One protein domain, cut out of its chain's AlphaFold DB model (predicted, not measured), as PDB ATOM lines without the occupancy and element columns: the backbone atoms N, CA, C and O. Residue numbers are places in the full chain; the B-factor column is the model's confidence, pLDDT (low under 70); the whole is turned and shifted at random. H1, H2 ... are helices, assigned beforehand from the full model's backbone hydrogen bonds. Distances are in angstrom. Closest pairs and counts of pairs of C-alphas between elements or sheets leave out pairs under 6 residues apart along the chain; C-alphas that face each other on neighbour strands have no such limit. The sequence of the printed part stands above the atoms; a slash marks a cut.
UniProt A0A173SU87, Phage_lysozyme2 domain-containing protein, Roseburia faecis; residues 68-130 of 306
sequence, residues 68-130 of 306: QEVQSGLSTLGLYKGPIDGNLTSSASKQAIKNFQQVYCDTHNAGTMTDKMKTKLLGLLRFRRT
ATOM      1  N   GLN A  68      33.484   6.595   1.183       94.31
ATOM      2  CA  GLN A  68      33.972   7.844   1.772       94.31
ATOM      3  C   GLN A  68      34.459   8.813   0.692       94.31
ATOM      4  O   GLN A  68      34.097   9.989   0.707       94.31
ATOM      5  N   GLU A  69      35.203   8.326  -0.303       93.06
ATOM      6  CA  GLU A  69      35.621   9.159  -1.435       93.06
ATOM      7  C   GLU A  69      34.432   9.608  -2.294       93.06
ATOM      8  O   GLU A  69      34.455  10.710  -2.835       93.06
ATOM      9  N   VAL A  70      33.362   8.810  -2.385       95.62
ATOM     10  CA  VAL A  70      32.101   9.252  -2.994       95.62
ATOM     11  C   VAL A  70      31.523  10.440  -2.229       95.62
ATOM     12  O   VAL A  70      31.239  11.461  -2.846       95.62
ATOM     13  N   GLN A  71      31.365  10.350  -0.905       97.50
ATOM     14  CA  GLN A  71      30.840  11.465  -0.106       97.50
ATOM     15  C   GLN A  71      31.736  12.708  -0.202       97.50
ATOM     16  O   GLN A  71      31.228  13.812  -0.392       97.50
ATOM     17  N   SER A  72      33.060  12.534  -0.144       95.25
ATOM     18  CA  SER A  72      34.031  13.628  -0.291       95.25
ATOM     19  C   SER A  72      33.951  14.270  -1.681       95.25
ATOM     20  O   SER A  72      33.929  15.494  -1.820       95.25
ATOM     21  N   GLY A  73      33.808  13.448  -2.721       94.69
ATOM     22  CA  GLY A  73      33.598  13.894  -4.089       94.69
ATOM     23  C   GLY A  73      32.304  14.684  -4.269       94.69
ATOM     24  O   GLY A  73      32.310  15.769  -4.846       94.69
ATOM     25  N   LEU A  74      31.196  14.178  -3.728       97.44
ATOM     26  CA  LEU A  74      29.913  14.883  -3.733       97.44
ATOM     27  C   LEU A  74      30.001  16.209  -2.967       97.44
ATOM     28  O   LEU A  74      29.447  17.207  -3.418       97.44
ATOM     29  N   SER A  75      30.740  16.247  -1.857       94.88
ATOM     30  CA  SER A  75      30.983  17.478  -1.100       94.88
ATOM     31  C   SER A  75      31.812  18.492  -1.894       94.88
ATOM     32  O   SER A  75      31.454  19.664  -1.947       94.88
ATOM     33  N   THR A  76      32.839  18.036  -2.622       91.12
ATOM     34  CA  THR A  76      33.657  18.877  -3.523       91.12
ATOM     35  C   THR A  76      32.810  19.544  -4.614       91.12
ATOM     36  O   THR A  76      33.094  20.669  -5.017       91.12
ATOM     37  N   LEU A  77      31.764  18.863  -5.092       93.69
ATOM     38  CA  LEU A  77      30.807  19.402  -6.065       93.69
ATOM     39  C   LEU A  77      29.662  20.207  -5.419       93.69
ATOM     40  O   LEU A  77      28.742  20.619  -6.119       93.69
ATOM     41  N   GLY A  78      29.680  20.414  -4.099       94.06
ATOM     42  CA  GLY A  78      28.644  21.153  -3.367       94.06
ATOM     43  C   GLY A  78      27.334  20.386  -3.151       94.06
ATOM     44  O   GLY A  78      26.358  20.963  -2.689       94.06
ATOM     45  N   LEU A  79      27.290  19.086  -3.455       96.44
ATOM     46  CA  LEU A  79      26.078  18.259  -3.384       96.44
ATOM     47  C   LEU A  79      25.861  17.611  -2.008       96.44
ATOM     48  O   LEU A  79      24.774  17.100  -1.741       96.44
ATOM     49  N   TYR A  80      26.886  17.586  -1.150       96.75
ATOM     50  CA  TYR A  80      26.850  16.905   0.146       96.75
ATOM     51  C   TYR A  80      27.486  17.736   1.266       96.75
ATOM     52  O   TYR A  80      28.596  18.247   1.124       96.75
ATOM     53  N   LYS A  81      26.782  17.820   2.402       93.38
ATOM     54  CA  LYS A  81      27.205  18.540   3.621       93.38
ATOM     55  C   LYS A  81      27.182  17.655   4.881       93.38
ATOM     56  O   LYS A  81      27.258  18.166   5.991       93.38
ATOM     57  N   GLY A  82      27.002  16.342   4.716       93.38
ATOM     58  CA  GLY A  82      26.959  15.382   5.823       93.38
ATOM     59  C   GLY A  82      28.337  14.802   6.184       93.38
ATOM     60  O   GLY A  82      29.345  15.197   5.596       93.38
ATOM     61  N   PRO A  83      28.393  13.855   7.137       95.06
ATOM     62  CA  PRO A  83      29.639  13.220   7.566       95.06
ATOM     63  C   PRO A  83      30.250  12.315   6.485       95.06
ATOM     64  O   PRO A  83      29.546  11.649   5.733       95.06
ATOM     65  N   ILE A  84      31.582  12.241   6.439       94.69
ATOM     66  CA  ILE A  84      32.326  11.346   5.535       94.69
ATOM     67  C   ILE A  84      32.587  10.003   6.237       94.69
ATOM     68  O   ILE A  84      33.690   9.708   6.694       94.69
ATOM     69  N   ASP A  85      31.541   9.193   6.367       95.44
ATOM     70  CA  ASP A  85      31.517   7.941   7.143       95.44
ATOM     71  C   ASP A  85      31.410   6.666   6.280       95.44
ATOM     72  O   ASP A  85      31.436   5.550   6.791       95.44
ATOM     73  N   GLY A  86      31.285   6.813   4.961       93.62
ATOM     74  CA  GLY A  86      31.077   5.725   4.007       93.62
ATOM     75  C   GLY A  86      29.634   5.212   3.936       93.62
ATOM     76  O   GLY A  86      29.348   4.299   3.149       93.62
ATOM     77  N   ASN A  87      28.702   5.788   4.699       97.00
ATOM     78  CA  ASN A  87      27.304   5.383   4.700       97.00
ATOM     79  C   ASN A  87      26.520   6.073   3.574       97.00
ATOM     80  O   ASN A  87      25.870   7.110   3.749       97.00
ATOM     81  N   LEU A  88      26.507   5.438   2.399       96.31
ATOM     82  CA  LEU A  88      25.718   5.901   1.251       96.31
ATOM     83  C   LEU A  88      24.204   5.670   1.403       96.31
ATOM     84  O   LEU A  88      23.436   6.115   0.553       96.31
ATOM     85  N   THR A  89      23.755   4.991   2.463       95.81
ATOM     86  CA  THR A  89      22.334   4.657   2.662       95.81
ATOM     87  C   THR A  89      21.574   5.669   3.519       95.81
ATOM     88  O   THR A  89      20.338   5.633   3.530       95.81
ATOM     89  N   SER A  90      22.287   6.580   4.195       96.06
ATOM     90  CA  SER A  90      21.689   7.663   4.980       96.06
ATOM     91  C   SER A  90      20.826   8.579   4.105       96.06
ATOM     92  O   SER A  90      21.075   8.726   2.906       96.06
ATOM     93  N   SER A  91      19.819   9.230   4.696       95.69
ATOM     94  CA  SER A  91      18.941  10.159   3.966       95.69
ATOM     95  C   SER A  91      19.729  11.281   3.286       95.69
ATOM     96  O   SER A  91      19.462  11.603   2.131       95.69
ATOM     97  N   ALA A  92      20.753  11.815   3.961       96.00
ATOM     98  CA  ALA A  92      21.624  12.851   3.411       96.00
ATOM     99  C   ALA A  92      22.441  12.342   2.212       96.00
ATOM    100  O   ALA A  92      22.477  13.001   1.173       96.00
ATOM    101  N   SER A  93      23.061  11.159   2.318       97.31
ATOM    102  CA  SER A  93      23.835  10.580   1.212       97.31
ATOM    103  C   SER A  93      22.936  10.223   0.028       97.31
ATOM    104  O   SER A  93      23.259  10.564  -1.107       97.31
ATOM    105  N   LYS A  94      21.770   9.611   0.274       96.88
ATOM    106  CA  LYS A  94      20.782   9.309  -0.773       96.88
ATOM    107  C   LYS A  94      20.315  10.571  -1.490       96.88
ATOM    108  O   LYS A  94      20.227  10.556  -2.715       96.88
ATOM    109  N   GLN A  95      20.041  11.655  -0.762       97.00
ATOM    110  CA  GLN A  95      19.641  12.922  -1.377       97.00
ATOM    111  C   GLN A  95      20.775  13.527  -2.214       97.00
ATOM    112  O   GLN A  95      20.542  13.911  -3.355       97.00
ATOM    113  N   ALA A  96      22.012  13.531  -1.712       97.88
ATOM    114  CA  ALA A  96      23.163  13.999  -2.485       97.88
ATOM    115  C   ALA A  96      23.400  13.166  -3.753       97.88
ATOM    116  O   ALA A  96      23.711  13.717  -4.807       97.88
ATOM    117  N   ILE A  97      23.195  11.846  -3.685       98.00
ATOM    118  CA  ILE A  97      23.266  10.959  -4.850       98.00
ATOM    119  C   ILE A  97      22.140  11.270  -5.844       98.00
ATOM    120  O   ILE A  97      22.405  11.321  -7.042       98.00
ATOM    121  N   LYS A  98      20.905  11.522  -5.388       97.31
ATOM    122  CA  LYS A  98      19.807  11.963  -6.271       97.31
ATOM    123  C   LYS A  98      20.142  13.283  -6.962       97.31
ATOM    124  O   LYS A  98      19.976  13.390  -8.172       97.31
ATOM    125  N   ASN A  99      20.679  14.250  -6.222       97.50
ATOM    126  CA  ASN A  99      21.069  15.543  -6.779       97.50
ATOM    127  C   ASN A  99      22.225  15.387  -7.783       97.50
ATOM    128  O   ASN A  99      22.167  15.941  -8.877       97.50
ATOM    129  N   PHE A 100      23.228  14.553  -7.478       97.75
ATOM    130  CA  PHE A 100      24.284  14.193  -8.429       97.75
ATOM    131  C   PHE A 100      23.721  13.568  -9.703       97.75
ATOM    132  O   PHE A 100      24.144  13.911 -10.801       97.75
ATOM    133  N   GLN A 101      22.766  12.651  -9.562       95.62
ATOM    134  CA  GLN A 101      22.115  12.000 -10.690       95.62
ATOM    135  C   GLN A 101      21.367  13.006 -11.565       95.62
ATOM    136  O   GLN A 101      21.533  12.978 -12.778       95.62
ATOM    137  N   GLN A 102      20.607  13.912 -10.951       95.38
ATOM    138  CA  GLN A 102      19.840  14.945 -11.645       95.38
ATOM    139  C   GLN A 102      20.741  15.908 -12.436       95.38
ATOM    140  O   GLN A 102      20.429  16.255 -13.576       95.38
ATOM    141  N   VAL A 103      21.863  16.335 -11.844       96.06
ATOM    142  CA  VAL A 103      22.767  17.316 -12.466       96.06
ATOM    143  C   VAL A 103      23.717  16.645 -13.452       96.06
ATOM    144  O   VAL A 103      23.935  17.148 -14.546       96.06
ATOM    145  N   TYR A 104      24.307  15.508 -13.090       95.00
ATOM    146  CA  TYR A 104      25.456  14.958 -13.807       95.00
ATOM    147  C   TYR A 104      25.179  13.644 -14.533       95.00
ATOM    148  O   TYR A 104      26.049  13.208 -15.282       95.00
ATOM    149  N   CYS A 105      24.028  12.990 -14.380       91.50
ATOM    150  CA  CYS A 105      23.747  11.695 -15.011       91.50
ATOM    151  C   CYS A 105      22.533  11.757 -15.943       91.50
ATOM    152  O   CYS A 105      21.768  12.709 -15.917       91.50
ATOM    153  N   ASP A 106      22.371  10.723 -16.771       84.38
ATOM    154  CA  ASP A 106      21.186  10.566 -17.632       84.38
ATOM    155  C   ASP A 106      20.087   9.744 -16.936       84.38
ATOM    156  O   ASP A 106      18.915   9.816 -17.286       84.38
ATOM    157  N   THR A 107      20.454   8.953 -15.920       76.38
ATOM    158  CA  THR A 107      19.507   8.232 -15.059       76.38
ATOM    159  C   THR A 107      19.296   9.017 -13.776       76.38
ATOM    160  O   THR A 107      20.245   9.215 -13.015       76.38
ATOM    161  N   HIS A 108      18.060   9.450 -13.545       79.38
ATOM    162  CA  HIS A 108      17.709  10.334 -12.442       79.38
ATOM    163  C   HIS A 108      17.006   9.557 -11.316       79.38
ATOM    164  O   HIS A 108      16.319   8.566 -11.558       79.38
ATOM    165  N   ASN A 109      17.135  10.054 -10.083       70.81
ATOM    166  CA  ASN A 109      16.236   9.760  -8.957       70.81
ATOM    167  C   ASN A 109      16.237   8.336  -8.369       70.81
ATOM    168  O   ASN A 109      15.360   8.015  -7.569       70.81
ATOM    169  N   ALA A 110      17.248   7.510  -8.652       79.50
ATOM    170  CA  ALA A 110      17.400   6.211  -7.988       79.50
ATOM    171  C   ALA A 110      17.935   6.349  -6.548       79.50
ATOM    172  O   ALA A 110      17.648   5.519  -5.688       79.50
ATOM    173  N   GLY A 111      18.741   7.386  -6.274       85.00
ATOM    174  CA  GLY A 111      19.379   7.597  -4.966       85.00
ATOM    175  C   GLY A 111      20.417   6.536  -4.584       85.00
ATOM    176  O   GLY A 111      20.877   6.509  -3.446       85.00
ATOM    177  N   THR A 112      20.795   5.672  -5.528       92.06
ATOM    178  CA  THR A 112      21.821   4.634  -5.387       92.06
ATOM    179  C   THR A 112      23.046   4.959  -6.242       92.06
ATOM    180  O   THR A 112      22.925   5.415  -7.378       92.06
ATOM    181  N   MET A 113      24.245   4.745  -5.698       92.88
ATOM    182  CA  MET A 113      25.503   5.017  -6.400       92.88
ATOM    183  C   MET A 113      26.007   3.749  -7.099       92.88
ATOM    184  O   MET A 113      26.435   2.810  -6.433       92.88
ATOM    185  N   THR A 114      25.974   3.725  -8.432       90.19
ATOM    186  CA  THR A 114      26.505   2.611  -9.240       90.19
ATOM    187  C   THR A 114      27.981   2.816  -9.583       90.19
ATOM    188  O   THR A 114      28.476   3.942  -9.547       90.19
ATOM    189  N   ASP A 115      28.686   1.767 -10.008       85.25
ATOM    190  CA  ASP A 115      30.093   1.890 -10.421       85.25
ATOM    191  C   ASP A 115      30.279   2.846 -11.607       85.25
ATOM    192  O   ASP A 115      31.199   3.659 -11.612       85.25
ATOM    193  N   LYS A 116      29.344   2.852 -12.570       85.69
ATOM    194  CA  LYS A 116      29.347   3.829 -13.674       85.69
ATOM    195  C   LYS A 116      29.257   5.267 -13.151       85.69
ATOM    196  O   LYS A 116      29.942   6.154 -13.659       85.69
ATOM    197  N   MET A 117      28.431   5.501 -12.131       90.38
ATOM    198  CA  MET A 117      28.299   6.815 -11.497       90.38
ATOM    199  C   MET A 117      29.553   7.189 -10.699       90.38
ATOM    200  O   MET A 117      29.984   8.336 -10.781       90.38
ATOM    201  N   LYS A 118      30.197   6.234 -10.013       90.06
ATOM    202  CA  LYS A 118      31.492   6.451  -9.343       90.06
ATOM    203  C   LYS A 118      32.583   6.842 -10.335       90.06
ATOM    204  O   LYS A 118      33.302   7.807 -10.095       90.06
ATOM    205  N   THR A 119      32.664   6.159 -11.477       86.19
ATOM    206  CA  THR A 119      33.591   6.513 -12.564       86.19
ATOM    207  C   THR A 119      33.309   7.914 -13.101       86.19
ATOM    208  O   THR A 119      34.239   8.695 -13.303       86.19
ATOM    209  N   LYS A 120      32.029   8.274 -13.277       90.25
ATOM    210  CA  LYS A 120      31.642   9.624 -13.706       90.25
ATOM    211  C   LYS A 120      32.056  10.685 -12.686       90.25
ATOM    212  O   LYS A 120      32.674  11.675 -13.070       90.25
ATOM    213  N   LEU A 121      31.780  10.456 -11.401       92.94
ATOM    214  CA  LEU A 121      32.192  11.340 -10.311       92.94
ATOM    215  C   LEU A 121      33.716  11.511 -10.290       92.94
ATOM    216  O   LEU A 121      34.200  12.637 -10.303       92.94
ATOM    217  N   LEU A 122      34.481  10.418 -10.355       88.75
ATOM    218  CA  LEU A 122      35.944  10.467 -10.403       88.75
ATOM    219  C   LEU A 122      36.460  11.295 -11.593       88.75
ATOM    220  O   LEU A 122      37.383  12.094 -11.428       88.75
ATOM    221  N   GLY A 123      35.858  11.140 -12.775       86.94
ATOM    222  CA  GLY A 123      36.195  11.927 -13.962       86.94
ATOM    223  C   GLY A 123      35.949  13.427 -13.773       86.94
ATOM    224  O   GLY A 123      36.818  14.234 -14.103       86.94
ATOM    225  N   LEU A 124      34.807  13.800 -13.186       92.44
ATOM    226  CA  LEU A 124      34.476  15.193 -12.857       92.44
ATOM    227  C   LEU A 124      35.469  15.783 -11.848       92.44
ATOM    228  O   LEU A 124      35.972  16.884 -12.053       92.44
ATOM    229  N   LEU A 125      35.809  15.033 -10.795       88.69
ATOM    230  CA  LEU A 125      36.760  15.472  -9.769       88.69
ATOM    231  C   LEU A 125      38.173  15.642 -10.322       88.69
ATOM    232  O   LEU A 125      38.865  16.592  -9.964       88.69
ATOM    233  N   ARG A 126      38.624  14.729 -11.191       88.50
ATOM    234  CA  ARG A 126      39.926  14.840 -11.864       88.50
ATOM    235  C   ARG A 126      39.977  16.089 -12.735       88.50
ATOM    236  O   ARG A 126      40.901  16.872 -12.560       88.50
ATOM    237  N   PHE A 127      38.963  16.299 -13.571       91.19
ATOM    238  CA  PHE A 127      38.863  17.475 -14.433       91.19
ATOM    239  C   PHE A 127      38.835  18.785 -13.633       91.19
ATOM    240  O   PHE A 127      39.636  19.683 -13.866       91.19
ATOM    241  N   ARG A 128      37.965  18.875 -12.620       92.50
ATOM    242  CA  ARG A 128      37.886  20.062 -11.760       92.50
ATOM    243  C   ARG A 128      39.206  20.317 -11.033       92.50
ATOM    244  O   ARG A 128      39.620  21.460 -10.904       92.50
ATOM    245  N   ARG A 129      39.879  19.265 -10.557       88.12
ATOM    246  CA  ARG A 129      41.171  19.380  -9.868       88.12
ATOM    247  C   ARG A 129      42.285  19.872 -10.790       88.12
ATOM    248  O   ARG A 129      43.080  20.693 -10.348       88.12
ATOM    249  N   THR A 130      42.370  19.381 -12.029       88.81
ATOM    250  CA  THR A 130      43.379  19.883 -12.977       88.81
ATOM    251  C   THR A 130      43.131  21.348 -13.302       88.81
ATOM    252  O   THR A 130      44.079  22.123 -13.304       88.81
TER     253      THR A 130
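This is residues 68 to 130 of the 306 residues of the protein "Phage_lysozyme2 domain-containing protein" of Roseburia faecis (UniProt A0A173SU87). Three helices make a small cluster: the short H1 sits in the mouth of a loose V made by H2 and H3, and packs on both. A long loop, residues 77 to 90, leads from H1 to the beginning of H2, and residues 105 to 114 fold back from the end of H2 to the beginning of H3. The printed part has 63 residues with three named helices in the order H1, H2, H3 and no named strand, and its class is all helix. It is compact, with a radius of gyration of the C-alphas of 10.5 A, and spans 31 by 25 by 18 A.

H1, residues 68 to 76, begins at C-alpha 68 at (33.972, 7.844, 1.772) and is 12.2 A long from first to last C-alpha. H2, residues 91 to 104, is 19.5 A long and begins at C-alpha 91 at (18.941, 10.159, 3.966). H3, residues 115 to 130, is 22.5 A long and ends at C-alpha 130 at (43.379, 19.883, -12.977).

H1 touches H2, and their closest C-alphas, those of Leu 74 and Ala 96, are 6.9 A apart. They run the same way at a steep tilt of 59 degrees. H1 also touches H3, which meets it with residues 118 to 125 alone; the closest C-alphas, those of Gly 73 and Leu 125, are 6.7 A apart. These two run the same way at a steep tilt of 49 degrees. H2 and H3 are near each other, only just short of touching, with their closest C-alphas 8.1 A apart. In H1, H2 and H3 every O i to N i+4 pair is within hydrogen-bond range.

The two C-alphas farthest apart, those of Ser 91 and Thr 130, are 31.3 A apart. The printed part has no cut. The link from H1 to H2 is long, with 14 residues, and the link from H2 to H3 is short, with 10. The mean pLDDT of the printed part is 92.2, and no printed residue is under 70.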